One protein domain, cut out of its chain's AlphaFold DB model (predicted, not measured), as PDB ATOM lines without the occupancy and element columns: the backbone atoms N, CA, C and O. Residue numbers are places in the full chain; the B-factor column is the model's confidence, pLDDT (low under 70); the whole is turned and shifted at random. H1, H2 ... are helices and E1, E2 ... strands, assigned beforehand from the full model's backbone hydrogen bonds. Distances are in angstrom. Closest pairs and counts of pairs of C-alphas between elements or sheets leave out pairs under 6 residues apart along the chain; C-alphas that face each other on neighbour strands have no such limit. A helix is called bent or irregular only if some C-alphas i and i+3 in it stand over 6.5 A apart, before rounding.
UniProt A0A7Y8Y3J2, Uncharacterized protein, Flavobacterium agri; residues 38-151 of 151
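AT A GLANCE: This is residues 38 to 151 of the 151 residues of an uncharacterized protein of Flavobacterium agri (UniProt A0A7Y8Y3J2). A long bent hairpin, E1 and E2, forms the main part of a strongly twisted five-stranded sheet that is curled like part of a barrel, and a small three-stranded sheet, E5 E6 E8, is set near E1 and E2 without closing the ring. H1 packs over E2, short H2 grazes the same sheet, and three long links loop between E2 and E4. The printed part has 114 residues with two named helices and eight named strands, in the order E1 E2 E3 H1 H2 E4 E5 E6 E7 E8; the class is mixed, helices and strands. The larger sheet has the order E3, E2, E1, E4, E7 and the smaller E5, E6, E8, both antiparallel throughout. The whole is compact, with a radius of gyration of the C-alphas of 14.1 A, and spans 42 by 29 by 22 A.

HOW THE PARTS SIT: E1, residues 38 to 47, and E2, residues 50 to 60, form a hairpin, with N 43 and O 54 within hydrogen-bond range at 2.8 A. E1 bends by 54 degrees at residue 44 and E2 by 52 degrees at residue 53. E3, residues 73 to 75, forms a hairpin with E2, where N 75 and O 57 are 2.8 A apart; E1, E2 and E3 are a meander, each strand the antiparallel neighbour of the one before. H1, residues 77 to 84, is on this sheet at a height over the sheet of 8.5 A and lies over E2, but only just over E2 alone: dropped onto the local plane, 5 of its 8 C-alphas fall on E2, 2 on E3 and 1 on E1. It runs along the strands, only just, at 29 degrees to E2 on the local plane; the closest C-alphas of E2 and H1 are those of Tyr 57 and Tyr 80, 6.3 A apart. H2, residues 97 to 100, only grazes the sheet, the closest C-alphas of E2 and H2 being those of Thr 54 and Leu 100 at 5.8 A. Every O i to N i+4 pair in H1 is within hydrogen-bond range, while H2 is too short for such a pair. Just before H2, residues 95 to 96 pair antiparallel with residues 143 to 144. E4, residues 113 to 119, is antiparallel to E1, with N 46 and O 115 at 2.8 A, and to E7, residues 134 to 137, with N 116 and O 134 at 2.8 A. E4 runs on into E5, residues 122 to 124, at 100 degrees. E5 and E6, residues 127 to 131, form a hairpin, with N 124 and O 127 at 2.8 A. The pairing of E6 is staggered: residues 127 to 129 pair with E5 and residues 129 to 131 with E8, residues 148 to 150, where N 130 and O 149 are 2.9 A apart. The closest C-alphas of E1 and E5 are those of Ser 39 and Val 124, at 6.4 A.

IN THESE COORDINATES: E1 begins at C-alpha 38, (267.935, 322.196, 221.754), and is 26.3 A long. E2 is 30.5 A long and ends at C-alpha 60, (271.930, 318.831, 225.220). H1 measures 10.3 A, E4 17.1 A, E6 13.2 A and E7 10.1 A. E8 ends at C-alpha 150, (281.453, 320.612, 216.965).

THE WHOLE: The two C-alphas farthest apart are those of Val 49 and Ile 66, at 44.3 A. The printed part has no cut and ends at residue 151, the chain's last. The links E2 to E3, H1 to H2 and H2 to E4 are long, with 12 residues each. Mean pLDDT of the printed part is 74.8; residues 61 to 71, 78 to 79, 81 to 94 and 102 to 106 are under 70.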
ATOM      1  N   CYS A  38     268.389 322.941 222.923       76.75
ATOM      2  CA  CYS A  38     267.935 322.196 221.754       76.75
ATOM      3  C   CYS A  38     268.172 322.992 220.469       76.75
ATOM      4  O   CYS A  38     268.104 324.221 220.461       76.75
ATOM      5  N   SER A  39     268.434 322.289 219.373       82.06
ATOM      6  CA  SER A  39     268.513 322.857 218.028       82.06
ATOM      7  C   SER A  39     268.088 321.824 216.999       82.06
ATOM      8  O   SER A  39     268.330 320.627 217.165       82.06
ATOM      9  N   ASP A  40     267.467 322.287 215.927       85.38
ATOM     10  CA  ASP A  40     267.160 321.484 214.757       85.38
ATOM     11  C   ASP A  40     268.261 321.599 213.693       85.38
ATOM     12  O   ASP A  40     268.938 322.617 213.546       85.38
ATOM     13  N   PHE A  41     268.458 320.505 212.966       83.38
ATOM     14  CA  PHE A  41     269.440 320.362 211.906       83.38
ATOM     15  C   PHE A  41     268.734 319.822 210.673       83.38
ATOM     16  O   PHE A  41     268.162 318.733 210.699       83.38
ATOM     17  N   ASN A  42     268.819 320.553 209.569       87.69
ATOM     18  CA  ASN A  42     268.395 320.047 208.275       87.69
ATOM     19  C   ASN A  42     269.524 319.198 207.702       87.69
ATOM     20  O   ASN A  42     270.617 319.698 207.426       87.69
ATOM     21  N   ILE A  43     269.265 317.907 207.551       87.12
ATOM     22  CA  ILE A  43     270.208 316.945 206.995       87.12
ATOM     23  C   ILE A  43     269.691 316.399 205.670       87.12
ATOM     24  O   ILE A  43     268.489 316.269 205.458       87.12
ATOM     25  N   SER A  44     270.616 316.051 204.785       88.25
ATOM     26  CA  SER A  44     270.319 315.240 203.609       88.25
ATOM     27  C   SER A  44     270.829 313.835 203.872       88.25
ATOM     28  O   SER A  44     272.010 313.644 204.175       88.25
ATOM     29  N   VAL A  45     269.932 312.864 203.774       86.62
ATOM     30  CA  VAL A  45     270.221 311.449 203.962       86.62
ATOM     31  C   VAL A  45     270.008 310.702 202.661       86.62
ATOM     32  O   VAL A  45     269.065 310.975 201.921       86.62
ATOM     33  N   SER A  46     270.882 309.750 202.385       86.19
ATOM     34  CA  SER A  46     270.771 308.838 201.261       86.19
ATOM     35  C   SER A  46     270.610 307.421 201.792       86.19
ATOM     36  O   SER A  46     271.352 306.979 202.669       86.19
ATOM     37  N   ILE A  47     269.617 306.712 201.273       82.38
ATOM     38  CA  ILE A  47     269.333 305.324 201.616       82.38
ATOM     39  C   ILE A  47     269.063 304.553 200.330       82.38
ATOM     40  O   ILE A  47     268.233 304.953 199.513       82.38
ATOM     41  N   LEU A  48     269.794 303.455 200.126       81.50
ATOM     42  CA  LEU A  48     269.801 302.712 198.863       81.50
ATOM     43  C   LEU A  48     270.149 303.629 197.670       81.50
ATOM     44  O   LEU A  48     271.316 303.955 197.471       81.50
ATOM     45  N   VAL A  49     269.146 304.052 196.896       77.25
ATOM     46  CA  VAL A  49     269.273 304.937 195.721       77.25
ATOM     47  C   VAL A  49     268.492 306.247 195.869       77.25
ATOM     48  O   VAL A  49     268.423 307.037 194.930       77.25
ATOM     49  N   VAL A  50     267.878 306.477 197.032       80.31
ATOM     50  CA  VAL A  50     267.009 307.628 197.289       80.31
ATOM     51  C   VAL A  50     267.727 308.610 198.202       80.31
ATOM     52  O   VAL A  50     268.306 308.210 199.210       80.31
ATOM     53  N   SER A  51     267.660 309.895 197.863       82.44
ATOM     54  CA  SER A  51     268.156 310.990 198.697       82.44
ATOM     55  C   SER A  51     266.988 311.845 199.171       82.44
ATOM     56  O   SER A  51     266.188 312.304 198.359       82.44
ATOM     57  N   VAL A  52     266.907 312.070 200.480       84.25
ATOM     58  CA  VAL A  52     265.829 312.808 201.144       84.25
ATOM     59  C   VAL A  52     266.441 313.867 202.055       84.25
ATOM     60  O   VAL A  52     267.425 313.611 202.744       84.25
ATOM     61  N   SER A  53     265.854 315.060 202.075       85.38
ATOM     62  CA  SER A  53     266.181 316.084 203.069       85.38
ATOM     63  C   SER A  53     265.173 316.025 204.210       85.38
ATOM     64  O   SER A  53     263.968 316.011 203.967       85.38
ATOM     65  N   THR A  54     265.664 315.979 205.442       83.69
ATOM     66  CA  THR A  54     264.854 315.821 206.652       83.69
ATOM     67  C   THR A  54     265.425 316.641 207.802       83.69
ATOM     68  O   THR A  54     266.580 317.067 207.765       83.69
ATOM     69  N   THR A  55     264.615 316.875 208.827       85.31
ATOM     70  CA  THR A  55     265.015 317.632 210.011       85.31
ATOM     71  C   THR A  55     265.242 316.673 211.169       85.31
ATOM     72  O   THR A  55     264.359 315.894 211.528       85.31
ATOM     73  N   VAL A  56     266.422 316.748 211.778       84.31
ATOM     74  CA  VAL A  56     266.745 316.035 213.016       84.31
ATOM     75  C   VAL A  56     266.914 317.016 214.152       84.31
ATOM     76  O   VAL A  56     267.361 318.144 213.959       84.31
ATOM     77  N   TYR A  57     266.560 316.583 215.352       83.25
ATOM     78  CA  TYR A  57     266.549 317.439 216.525       83.25
ATOM     79  C   TYR A  57     267.626 316.975 217.485       83.25
ATOM     80  O   TYR A  57     267.699 315.793 217.808       83.25
ATOM     81  N   VAL A  58     268.465 317.893 217.948       79.00
ATOM     82  CA  VAL A  58     269.516 317.601 218.922       79.00
ATOM     83  C   VAL A  58     269.255 318.413 220.163       79.00
ATOM     84  O   VAL A  58     269.020 319.616 220.087       79.00
ATOM     85  N   CYS A  59     269.334 317.761 221.311       78.12
ATOM     86  CA  CYS A  59     269.213 318.424 222.590       78.12
ATOM     87  C   CYS A  59     270.354 318.022 223.517       78.12
ATOM     88  O   CYS A  59     270.825 316.885 223.511       78.12
ATOM     89  N   CYS A  60     270.801 318.978 224.321       72.88
ATOM     90  CA  CYS A  60     271.930 318.831 225.220       72.88
ATOM     91  C   CYS A  60     271.562 319.379 226.592       72.88
ATOM     92  O   CYS A  60     271.116 320.518 226.701       72.88
ATOM     93  N   GLY A  61     271.837 318.615 227.645       68.00
ATOM     94  CA  GLY A  61     271.336 318.945 228.983       68.00
ATOM     95  C   GLY A  61     270.013 318.243 229.285       68.00
ATOM     96  O   GLY A  61     269.402 317.636 228.408       68.00
ATOM     97  N   GLY A  62     269.591 318.292 230.547       54.78
ATOM     98  CA  GLY A  62     268.367 317.650 231.021       54.78
ATOM     99  C   GLY A  62     268.284 317.662 232.549       54.78
ATOM    100  O   GLY A  62     269.316 317.542 233.201       54.78
ATOM    101  N   PRO A  63     267.083 317.730 233.151       47.12
ATOM    102  CA  PRO A  63     266.909 317.812 234.607       47.12
ATOM    103  C   PRO A  63     267.201 316.500 235.368       47.12
ATOM    104  O   PRO A  63     266.902 316.404 236.554       47.12
ATOM    105  N   PHE A  64     267.736 315.466 234.705       46.50
ATOM    106  CA  PHE A  64     267.925 314.117 235.263       46.50
ATOM    107  C   PHE A  64     269.389 313.714 235.451       46.50
ATOM    108  O   PHE A  64     269.679 312.549 235.712       46.50
ATOM    109  N   VAL A  65     270.327 314.648 235.314       45.94
ATOM    110  CA  VAL A  65     271.749 314.323 235.393       45.94
ATOM    111  C   VAL A  65     272.391 315.285 236.368       45.94
ATOM    112  O   VAL A  65     272.595 316.450 236.074       45.94
ATOM    113  N   ILE A  66     272.745 314.759 237.537       45.56
ATOM    114  CA  ILE A  66     273.520 315.422 238.601       45.56
ATOM    115  C   ILE A  66     274.982 315.663 238.147       45.56
ATOM    116  O   ILE A  66     275.892 315.798 238.958       45.56
ATOM    117  N   SER A  67     275.226 315.623 236.835       42.12
ATOM    118  CA  SER A  67     276.531 315.667 236.206       42.12
ATOM    119  C   SER A  67     276.560 316.855 235.243       42.12
ATOM    120  O   SER A  67     275.721 316.912 234.339       42.12
ATOM    121  N   PRO A  68     277.535 317.769 235.376       44.97
ATOM    122  CA  PRO A  68     277.616 319.035 234.637       44.97
ATOM    123  C   PRO A  68     277.874 318.873 233.126       44.97
ATOM    124  O   PRO A  68     278.169 319.836 232.419       44.97
ATOM    125  N   THR A  69     277.829 317.652 232.592       49.62
ATOM    126  CA  THR A  69     278.213 317.354 231.210       49.62
ATOM    127  C   THR A  69     277.288 316.305 230.609       49.62
ATOM    128  O   THR A  69     277.693 315.192 230.295       49.62
ATOM    129  N   VAL A  70     276.012 316.649 230.434       55.59
ATOM    130  CA  VAL A  70     275.121 315.808 229.621       55.59
ATOM    131  C   VAL A  70     275.598 315.857 228.166       55.59
ATOM    132  O   VAL A  70     275.641 316.966 227.599       55.59
ATOM    133  N   PRO A  71     275.961 314.707 227.562       65.56
ATOM    134  CA  PRO A  71     276.295 314.643 226.150       65.56
ATOM    135  C   PRO A  71     275.067 315.026 225.321       65.56
ATOM    136  O   PRO A  71     273.928 314.819 225.730       65.56
ATOM    137  N   CYS A  72     275.301 315.651 224.175       71.56
ATOM    138  CA  CYS A  72     274.235 315.957 223.237       71.56
ATOM    139  C   CYS A  72     273.686 314.681 222.608       71.56
ATOM    140  O   CYS A  72     274.446 313.764 222.293       71.56
ATOM    141  N   SER A  73     272.382 314.667 222.375       74.12
ATOM    142  CA  SER A  73     271.659 313.505 221.876       74.12
ATOM    143  C   SER A  73     270.744 313.914 220.740       74.12
ATOM    144  O   SER A  73     270.038 314.918 220.850       74.12
ATOM    145  N   VAL A  74     270.726 313.126 219.664       76.31
ATOM    146  CA  VAL A  74     269.705 313.267 218.622       76.31
ATOM    147  C   VAL A  74     268.419 312.632 219.126       76.31
ATOM    148  O   VAL A  74     268.423 311.454 219.464       76.31
ATOM    149  N   VAL A  75     267.341 313.408 219.191       74.06
ATOM    150  CA  VAL A  75     266.063 313.022 219.794       74.06
ATOM    151  C   VAL A  75     264.921 313.044 218.770       74.06
ATOM    152  O   VAL A  75     264.962 313.815 217.807       74.06
ATOM    153  N   PRO A  76     263.855 312.248 218.970       71.00
ATOM    154  CA  PRO A  76     262.648 312.337 218.153       71.00
ATOM    155  C   PRO A  76     261.979 313.712 218.258       71.00
ATOM    156  O   PRO A  76     262.023 314.344 219.318       71.00
ATOM    157  N   LYS A  77     261.250 314.127 217.211       74.31
ATOM    158  CA  LYS A  77     260.495 315.397 217.194       74.31
ATOM    159  C   LYS A  77     259.606 315.567 218.427       74.31
ATOM    160  O   LYS A  77     259.577 316.631 219.027       74.31
ATOM    161  N   ARG A  78     258.925 314.498 218.853       68.31
ATOM    162  CA  ARG A  78     258.076 314.524 220.053       68.31
ATOM    163  C   ARG A  78     258.867 314.907 221.304       68.31
ATOM    164  O   ARG A  78     258.375 315.697 222.095       68.31
ATOM    165  N   THR A  79     260.070 314.363 221.476       67.81
ATOM    166  CA  THR A  79     260.952 314.679 222.609       67.81
ATOM    167  C   THR A  79     261.485 316.109 222.510       67.81
ATOM    168  O   THR A  79     261.524 316.811 223.517       67.81
ATOM    169  N   TYR A  80     261.818 316.570 221.301       71.75
ATOM    170  CA  TYR A  80     262.183 317.964 221.044       71.75
ATOM    171  C   TYR A  80     261.052 318.932 221.415       71.75
ATOM    172  O   TYR A  80     261.269 319.845 222.210       71.75
ATOM    173  N   ASP A  81     259.832 318.700 220.924       69.44
ATOM    174  CA  ASP A  81     258.646 319.507 221.243       69.44
ATOM    175  C   ASP A  81     258.346 319.473 222.755       69.44
ATOM    176  O   ASP A  81     257.942 320.463 223.353       69.44
ATOM    177  N   MET A  82     258.585 318.332 223.405       65.88
ATOM    178  CA  MET A  82     258.426 318.131 224.847       65.88
ATOM    179  C   MET A  82     259.421 318.951 225.682       65.88
ATOM    180  O   MET A  82     259.053 319.536 226.704       65.88
ATOM    181  N   TRP A  83     260.680 319.020 225.253       67.88
ATOM    182  CA  TRP A  83     261.737 319.742 225.965       67.88
ATOM    183  C   TRP A  83     261.737 321.244 225.666       67.88
ATOM    184  O   TRP A  83     262.048 322.036 226.551       67.88
ATOM    185  N   THR A  84     261.321 321.634 224.462       67.31
ATOM    186  CA  THR A  84     261.126 323.040 224.070       67.31
ATOM    187  C   THR A  84     259.759 323.598 224.498       67.31
ATOM    188  O   THR A  84     259.620 324.810 224.633       67.31
ATOM    189  N   GLY A  85     258.771 322.733 224.779       51.00
ATOM    190  CA  GLY A  85     257.374 323.086 225.081       51.00
ATOM    191  C   GLY A  85     256.828 322.680 226.463       51.00
ATOM    192  O   GLY A  85     255.620 322.734 226.662       51.00
ATOM    193  N   GLN A  86     257.676 322.309 227.432       49.03
ATOM    194  CA  GLN A  86     257.303 321.960 228.822       49.03
ATOM    195  C   GLN A  86     256.443 320.691 229.037       49.03
ATOM    196  O   GLN A  86     255.414 320.748 229.705       49.03
ATOM    197  N   ASN A  87     256.878 319.501 228.612       36.00
ATOM    198  CA  ASN A  87     256.433 318.255 229.266       36.00
ATOM    199  C   ASN A  87     257.455 317.130 229.096       36.00
ATOM    200  O   ASN A  87     258.014 316.963 228.029       36.00
ATOM    201  N   ARG A  88     257.755 316.386 230.168       42.50
ATOM    202  CA  ARG A  88     259.018 315.639 230.336       42.50
ATOM    203  C   ARG A  88     258.892 314.154 229.978       42.50
ATOM    204  O   ARG A  88     258.024 313.463 230.496       42.50
ATOM    205  N   GLY A  89     259.796 313.662 229.131       34.81
ATOM    206  CA  GLY A  89     259.883 312.264 228.695       34.81
ATOM    207  C   GLY A  89     261.293 311.919 228.210       34.81
ATOM    208  O   GLY A  89     262.086 312.820 227.932       34.81
ATOM    209  N   SER A  90     261.603 310.619 228.171       37.69
ATOM    210  CA  SER A  90     262.951 310.075 227.951       37.69
ATOM    211  C   SER A  90     263.504 310.402 226.559       37.69
ATOM    212  O   SER A  90     262.843 310.149 225.551       37.69
ATOM    213  N   ALA A  91     264.734 310.912 226.503       44.12
ATOM    214  CA  ALA A  91     265.509 311.039 225.271       44.12
ATOM    215  C   ALA A  91     266.338 309.778 225.028       44.12
ATOM    216  O   ALA A  91     267.019 309.299 225.931       44.12
ATOM    217  N   GLY A  92     266.274 309.251 223.810       50.09
ATOM    218  CA  GLY A  92     267.252 308.298 223.289       50.09
ATOM    219  C   GLY A  92     268.154 308.999 222.278       50.09
ATOM    220  O   GLY A  92     267.730 309.987 221.694       50.09
ATOM    221  N   ASN A  93     269.364 308.477 222.063       60.25
ATOM    222  CA  ASN A  93     270.338 308.956 221.064       60.25
ATOM    223  C   ASN A  93     270.070 308.389 219.658       60.25
ATOM    224  O   ASN A  93     270.992 308.236 218.858       60.25
ATOM    225  N   ALA A  94     268.840 307.960 219.401       67.62
ATOM    226  CA  ALA A  94     268.488 307.131 218.266       67.62
ATOM    227  C   ALA A  94     267.223 307.676 217.614       67.62
ATOM    228  O   ALA A  94     266.252 307.998 218.303       67.62
ATOM    229  N   VAL A  95     267.234 307.745 216.287       76.94
ATOM    230  CA  VAL A  95     266.077 308.152 215.487       76.94
ATOM    231  C   VAL A  95     265.644 306.971 214.634       76.94
ATOM    232  O   VAL A  95     266.483 306.258 214.079       76.94
ATOM    233  N   LEU A  96     264.335 306.744 214.544       82.69
ATOM    234  CA  LEU A  96     263.776 305.757 213.629       82.69
ATOM    235  C   LEU A  96     263.952 306.237 212.189       82.69
ATOM    236  O   LEU A  96     263.607 307.370 211.856       82.69
ATOM    237  N   VAL A  97     264.424 305.359 211.306       83.19
ATOM    238  CA  VAL A  97     264.574 305.662 209.873       83.19
ATOM    239  C   VAL A  97     263.238 306.079 209.247       83.19
ATOM    240  O   VAL A  97     263.204 306.972 208.403       83.19
ATOM    241  N   SER A  98     262.122 305.507 209.706       79.56
ATOM    242  CA  SER A  98     260.776 305.907 209.276       79.56
ATOM    243  C   SER A  98     260.440 307.365 209.591       79.56
ATOM    244  O   SER A  98     259.723 307.996 208.821       79.56
ATOM    245  N   ASP A  99     260.963 307.906 210.692       77.94
ATOM    246  CA  ASP A  99     260.715 309.293 211.097       77.94
ATOM    247  C   ASP A  99     261.539 310.266 210.244       77.94
ATOM    248  O   ASP A  99     261.120 311.396 210.004       77.94
ATOM    249  N   LEU A 100     262.699 309.817 209.749       78.06
ATOM    250  CA  LEU A 100     263.551 310.582 208.837       78.06
ATOM    251  C   LEU A 100     262.970 310.633 207.422       78.06
ATOM    252  O   LEU A 100     263.049 311.665 206.757       78.06
ATOM    253  N   LEU A 101     262.387 309.528 206.964       76.06
ATOM    254  CA  LEU A 101     261.913 309.336 205.592       76.06
ATOM    255  C   LEU A 101     260.398 309.560 205.471       76.06
ATOM    256  O   LEU A 101     259.717 308.813 204.774       76.06
ATOM    257  N   TYR A 102     259.872 310.583 206.152       59.22
ATOM    258  CA  TYR A 102     258.441 310.877 206.355       59.22
ATOM    259  C   TYR A 102     257.611 311.142 205.070       59.22
ATOM    260  O   TYR A 102     256.522 311.703 205.130       59.22
ATOM    261  N   ASP A 103     258.082 310.762 203.881       57.53
ATOM    262  CA  ASP A 103     257.319 310.884 202.638       57.53
ATOM    263  C   ASP A 103     256.371 309.700 202.373       57.53
ATOM    264  O   ASP A 103     255.554 309.775 201.453       57.53
ATOM    265  N   GLY A 104     256.462 308.616 203.158       55.03
ATOM    266  CA  GLY A 104     255.635 307.408 203.011       55.03
ATOM    267  C   GLY A 104     255.824 306.661 201.683       55.03
ATOM    268  O   GLY A 104     255.119 305.688 201.421       55.03
ATOM    269  N   LYS A 105     256.757 307.110 200.837       58.69
ATOM    270  CA  LYS A 105     257.046 306.578 199.497       58.69
ATOM    271  C   LYS A 105     258.377 305.838 199.468       58.69
ATOM    272  O   LYS A 105     258.557 304.933 198.656       58.69
ATOM    273  N   THR A 106     259.295 306.201 200.357       68.69
ATOM    274  CA  THR A 106     260.623 305.603 200.420       68.69
ATOM    275  C   THR A 106     260.585 304.309 201.227       68.69
ATOM    276  O   THR A 106     260.573 304.316 202.460       68.69
ATOM    277  N   ASN A 107     260.575 303.170 200.527       71.44
ATOM    278  CA  ASN A 107     260.745 301.876 201.174       71.44
ATOM    279  C   ASN A 107     262.213 301.687 201.585       71.44
ATOM    280  O   ASN A 107     263.084 301.482 200.744       71.44
ATOM    281  N   TRP A 108     262.477 301.762 202.887       75.75
ATOM    282  CA  TRP A 108     263.796 301.527 203.477       75.75
ATOM    283  C   TRP A 108     264.012 300.069 203.904       75.75
ATOM    284  O   TRP A 108     265.105 299.714 204.345       75.75
ATOM    285  N   GLN A 109     262.987 299.216 203.798       79.56
ATOM    286  CA  GLN A 109     263.060 297.813 204.204       79.56
ATOM    287  C   GLN A 109     264.154 297.106 203.388       79.56
ATOM    288  O   GLN A 109     264.102 297.064 202.161       79.56
ATOM    289  N   GLY A 110     265.162 296.570 204.079       76.81
ATOM    290  CA  GLY A 110     266.340 295.940 203.468       76.81
ATOM    291  C   GLY A 110     267.585 296.830 203.395       76.81
ATOM    292  O   GLY A 110     268.662 296.334 203.067       76.81
ATOM    293  N   ALA A 111     267.487 298.115 203.742       83.56
ATOM    294  CA  ALA A 111     268.659 298.963 203.905       83.56
ATOM    295  C   ALA A 111     269.422 298.602 205.189       83.56
ATOM    296  O   ALA A 111     268.843 298.517 206.270       83.56
ATOM    297  N   THR A 112     270.738 298.432 205.071       90.81
ATOM    298  CA  THR A 112     271.635 298.180 206.211       90.81
ATOM    299  C   THR A 112     272.334 299.445 206.703       90.81
ATOM    300  O   THR A 112     272.887 299.458 207.800       90.81
ATOM    301  N   TYR A 113     272.336 300.503 205.887       90.19
ATOM    302  CA  TYR A 113     273.024 301.757 206.165       90.19
ATOM    303  C   TYR A 113     272.193 302.967 205.735       90.19
ATOM    304  O   TYR A 113     271.453 302.904 204.753       90.19
ATOM    305  N   LEU A 114     272.388 304.070 206.455       90.69
ATOM    306  CA  LEU A 114     271.928 305.415 206.132       90.69
ATOM    307  C   LEU A 114     273.159 306.313 205.948       90.69
ATOM    308  O   LEU A 114     273.991 306.409 206.850       90.69
ATOM    309  N   ASP A 115     273.271 306.982 204.807       91.81
ATOM    310  CA  ASP A 115     274.379 307.891 204.522       91.81
ATOM    311  C   ASP A 115     273.936 309.344 204.766       91.81
ATOM    312  O   ASP A 115     273.075 309.862 204.062       91.81
ATOM    313  N   VAL A 116     274.525 310.035 205.745       89.88
ATOM    314  CA  VAL A 116     274.348 311.487 205.913       89.88
ATOM    315  C   VAL A 116     275.291 312.193 204.945       89.88
ATOM    316  O   VAL A 116     276.508 312.205 205.141       89.88
ATOM    317  N   THR A 117     274.732 312.793 203.897       91.69
ATOM    318  CA  THR A 117     275.490 313.471 202.834       91.69
ATOM    319  C   THR A 117     275.639 314.967 203.090       91.69
ATOM    320  O   THR A 117     276.640 315.580 202.703       91.69
ATOM    321  N   ASN A 118     274.677 315.572 203.788       90.75
ATOM    322  CA  ASN A 118     274.740 316.977 204.163       90.75
ATOM    323  C   ASN A 118     274.108 317.246 205.531       90.75
ATOM    324  O   ASN A 118     273.231 316.509 205.968       90.75
ATOM    325  N   SER A 119     274.550 318.319 206.184       88.56
ATOM    326  CA  SER A 119     273.999 318.814 207.443       88.56
ATOM    327  C   SER A 119     274.142 320.332 207.511       88.56
ATOM    328  O   SER A 119     275.202 320.879 207.190       88.56
ATOM    329  N   SER A 120     273.070 321.016 207.908       88.75
ATOM    330  CA  SER A 120     273.110 322.431 208.264       88.75
ATOM    331  C   SER A 120     273.918 322.647 209.542       88.75
ATOM    332  O   SER A 120     274.051 321.755 210.374       88.75
ATOM    333  N   LYS A 121     274.416 323.867 209.733       88.50
ATOM    334  CA  LYS A 121     275.072 324.266 210.981       88.50
ATOM    335  C   LYS A 121     274.047 324.887 211.918       88.50
ATOM    336  O   LYS A 121     273.230 325.686 211.464       88.50
ATOM    337  N   ALA A 122     274.123 324.568 213.203       78.88
ATOM    338  CA  ALA A 122     273.313 325.208 214.237       78.88
ATOM    339  C   ALA A 122     274.147 325.469 215.496       78.88
ATOM    340  O   ALA A 122     275.188 324.845 215.709       78.88
ATOM    341  N   THR A 123     273.700 326.413 216.323       78.06
ATOM    342  CA  THR A 123     274.382 326.758 217.575       78.06
ATOM    343  C   THR A 123     273.812 325.943 218.724       78.06
ATOM    344  O   THR A 123     272.682 326.163 219.144       78.06
ATOM    345  N   VAL A 124     274.630 325.065 219.293       73.94
ATOM    346  CA  VAL A 124     274.274 324.190 220.410       73.94
ATOM    347  C   VAL A 124     275.179 324.511 221.594       73.94
ATOM    348  O   VAL A 124     276.402 324.439 221.483       73.94
ATOM    349  N   LYS A 125     274.597 324.885 222.742       73.81
ATOM    350  CA  LYS A 125     275.352 325.324 223.938       73.81
ATOM    351  C   LYS A 125     276.403 326.412 223.621       73.81
ATOM    352  O   LYS A 125     277.520 326.379 224.129       73.81
ATOM    353  N   GLY A 126     276.062 327.356 222.738       74.25
ATOM    354  CA  GLY A 126     276.945 328.466 222.350       74.25
ATOM    355  C   GLY A 126     278.089 328.103 221.392       74.25
ATOM    356  O   GLY A 126     278.891 328.974 221.071       74.25
ATOM    357  N   LYS A 127     278.168 326.857 220.910       74.69
ATOM    358  CA  LYS A 127     279.143 326.417 219.899       74.69
ATOM    359  C   LYS A 127     278.439 326.067 218.597       74.69
ATOM    360  O   LYS A 127     277.326 325.546 218.631       74.69
ATOM    361  N   GLN A 128     279.082 326.318 217.457       81.62
ATOM    362  CA  GLN A 128     278.578 325.771 216.201       81.62
ATOM    363  C   GLN A 128     278.761 324.256 216.194       81.62
ATOM    364  O   GLN A 128     279.794 323.732 216.607       81.62
ATOM    365  N   ALA A 129     277.735 323.564 215.730       83.00
ATOM    366  CA  ALA A 129     277.740 322.131 215.544       83.00
ATOM    367  C   ALA A 129     277.063 321.775 214.217       83.00
ATOM    368  O   ALA A 129     276.376 322.606 213.612       83.00
ATOM    369  N   ALA A 130     277.256 320.535 213.782       85.81
ATOM    370  CA  ALA A 130     276.571 319.893 212.667       85.81
ATOM    371  C   ALA A 130     276.373 318.404 212.982       85.81
ATOM    372  O   ALA A 130     277.024 317.853 213.870       85.81
ATOM    373  N   ILE A 131     275.486 317.731 212.252       86.75
ATOM    374  CA  ILE A 131     275.470 316.268 212.247       86.75
ATOM    375  C   ILE A 131     276.624 315.798 211.377       86.75
ATOM    376  O   ILE A 131     276.733 316.184 210.208       86.75
ATOM    377  N   LYS A 132     277.465 314.943 211.950       87.75
ATOM    378  CA  LYS A 132     278.635 314.409 211.273       87.75
ATOM    379  C   LYS A 132     278.209 313.653 210.020       87.75
ATOM    380  O   LYS A 132     277.340 312.777 210.051       87.75
ATOM    381  N   LYS A 133     278.828 313.996 208.898       92.50
ATOM    382  CA  LYS A 133     278.592 313.315 207.621       92.50
ATOM    383  C   LYS A 133     279.235 311.936 207.648       92.50
ATOM    384  O   LYS A 133     280.323 311.768 208.196       92.50
ATOM    385  N   GLY A 134     278.590 310.955 207.031       91.75
ATOM    386  CA  GLY A 134     279.123 309.598 206.991       91.75
ATOM    387  C   GLY A 134     278.058 308.523 206.880       91.75
ATOM    388  O   GLY A 134     276.871 308.808 206.732       91.75
ATOM    389  N   ARG A 135     278.528 307.278 206.949       92.19
ATOM    390  CA  ARG A 135     277.714 306.073 206.844       92.19
ATOM    391  C   ARG A 135     277.370 305.543 208.227       92.19
ATOM    392  O   ARG A 135     278.270 305.188 208.985       92.19
ATOM    393  N   TYR A 136     276.080 305.428 208.513       89.88
ATOM    394  CA  TYR A 136     275.571 304.960 209.796       89.88
ATOM    395  C   TYR A 136     274.837 303.626 209.635       89.88
ATOM    396  O   TYR A 136     273.996 303.507 208.742       89.88
ATOM    397  N   PRO A 137     275.133 302.610 210.463       91.69
ATOM    398  CA  PRO A 137     274.412 301.344 210.423       91.69
ATOM    399  C   PRO A 137     272.972 301.522 210.916       91.69
ATOM    400  O   PRO A 137     272.721 302.243 211.884       91.69
ATOM    401  N   ILE A 138     272.041 300.836 210.254       89.94
ATOM    402  CA  ILE A 138     270.646 300.717 210.685       89.94
ATOM    403  C   ILE A 138     270.533 299.438 211.512       89.94
ATOM    404  O   ILE A 138     270.928 298.362 211.057       89.94
ATOM    405  N   ASP A 139     270.024 299.542 212.739       88.88
ATOM    406  CA  ASP A 139     269.862 298.372 213.594       88.88
ATOM    407  C   ASP A 139     268.655 297.505 213.189       88.88
ATOM    408  O   ASP A 139     267.812 297.882 212.373       88.88
ATOM    409  N   SER A 140     268.544 296.320 213.795       86.06
ATOM    410  CA  SER A 140     267.445 295.372 213.533       86.06
ATOM    411  C   SER A 140     266.033 295.925 213.786       86.06
ATOM    412  O   SER A 140     265.053 295.328 213.347       86.06
ATOM    413  N   LYS A 141     265.920 297.040 214.510       86.38
ATOM    414  CA  LYS A 141     264.663 297.707 214.852       86.38
ATOM    415  C   LYS A 141     264.423 298.956 213.993       86.38
ATOM    416  O   LYS A 141     263.414 299.627 214.193       86.38
ATOM    417  N   GLY A 142     265.310 299.259 213.043       85.25
ATOM    418  CA  GLY A 142     265.206 300.423 212.167       85.25
ATOM    419  C   GLY A 142     265.683 301.729 212.806       85.25
ATOM    420  O   GLY A 142     265.308 302.796 212.321       85.25
ATOM    421  N   TYR A 143     266.473 301.675 213.882       86.56
ATOM    422  CA  TYR A 143     267.081 302.865 214.478       86.56
ATOM    423  C   TYR A 143     268.459 303.157 213.889       86.56
ATOM    424  O   TYR A 143     269.231 302.252 213.570       86.56
ATOM    425  N   VAL A 144     268.774 304.448 213.818       87.88
ATOM    426  CA  VAL A 144     270.095 304.978 213.480       87.88
ATOM    427  C   VAL A 144     270.575 305.906 214.593       87.88
ATOM    428  O   VAL A 144     269.804 306.703 215.135       87.88
ATOM    429  N   TYR A 145     271.867 305.814 214.905       86.62
ATOM    430  CA  TYR A 145     272.543 306.584 215.948       86.62
ATOM    431  C   TYR A 145     273.437 307.631 215.287       86.62
ATOM    432  O   TYR A 145     274.560 307.337 214.887       86.62
ATOM    433  N   LEU A 146     272.902 308.835 215.109       84.88
ATOM    434  CA  LEU A 146     273.614 309.935 214.460       84.88
ATOM    435  C   LEU A 146     274.578 310.616 215.440       84.88
ATOM    436  O   LEU A 146     274.261 310.793 216.617       84.88
ATOM    437  N   GLU A 147     275.740 311.033 214.942       82.06
ATOM    438  CA  GLU A 147     276.764 311.715 215.736       82.06
ATOM    439  C   GLU A 147     276.719 313.234 215.517       82.06
ATOM    440  O   GLU A 147     276.570 313.713 214.390       82.06
ATOM    441  N   LEU A 148     276.892 313.998 216.598       82.38
ATOM    442  CA  LEU A 148     277.090 315.447 216.550       82.38
ATOM    443  C   LEU A 148     278.592 315.759 216.468       82.38
ATOM    444  O   LEU A 148     279.373 315.232 217.257       82.38
ATOM    445  N   GLU A 149     278.986 316.662 215.573       81.06
ATOM    446  CA  GLU A 149     280.333 317.239 215.514       81.06
ATOM    447  C   GLU A 149     280.296 318.733 215.863       81.06
ATOM    448  O   GLU A 149     279.415 319.464 215.414       81.06
ATOM    449  N   TYR A 150     281.248 319.188 216.681       78.88
ATOM    450  CA  TYR A 150     281.453 320.612 216.965       78.88
ATOM    451  C   TYR A 150     282.459 321.198 215.969       78.88
ATOM    452  O   TYR A 150     283.456 320.542 215.662       78.88
ATOM    453  N   LEU A 151     282.186 322.413 215.486       80.75
ATOM    454  CA  LEU A 151     282.957 323.115 214.452       80.75
ATOM    455  C   LEU A 151     283.865 324.205 215.029       80.75
ATOM    456  O   LEU A 151     283.470 324.829 216.042       80.75
TER     457      LEU A 151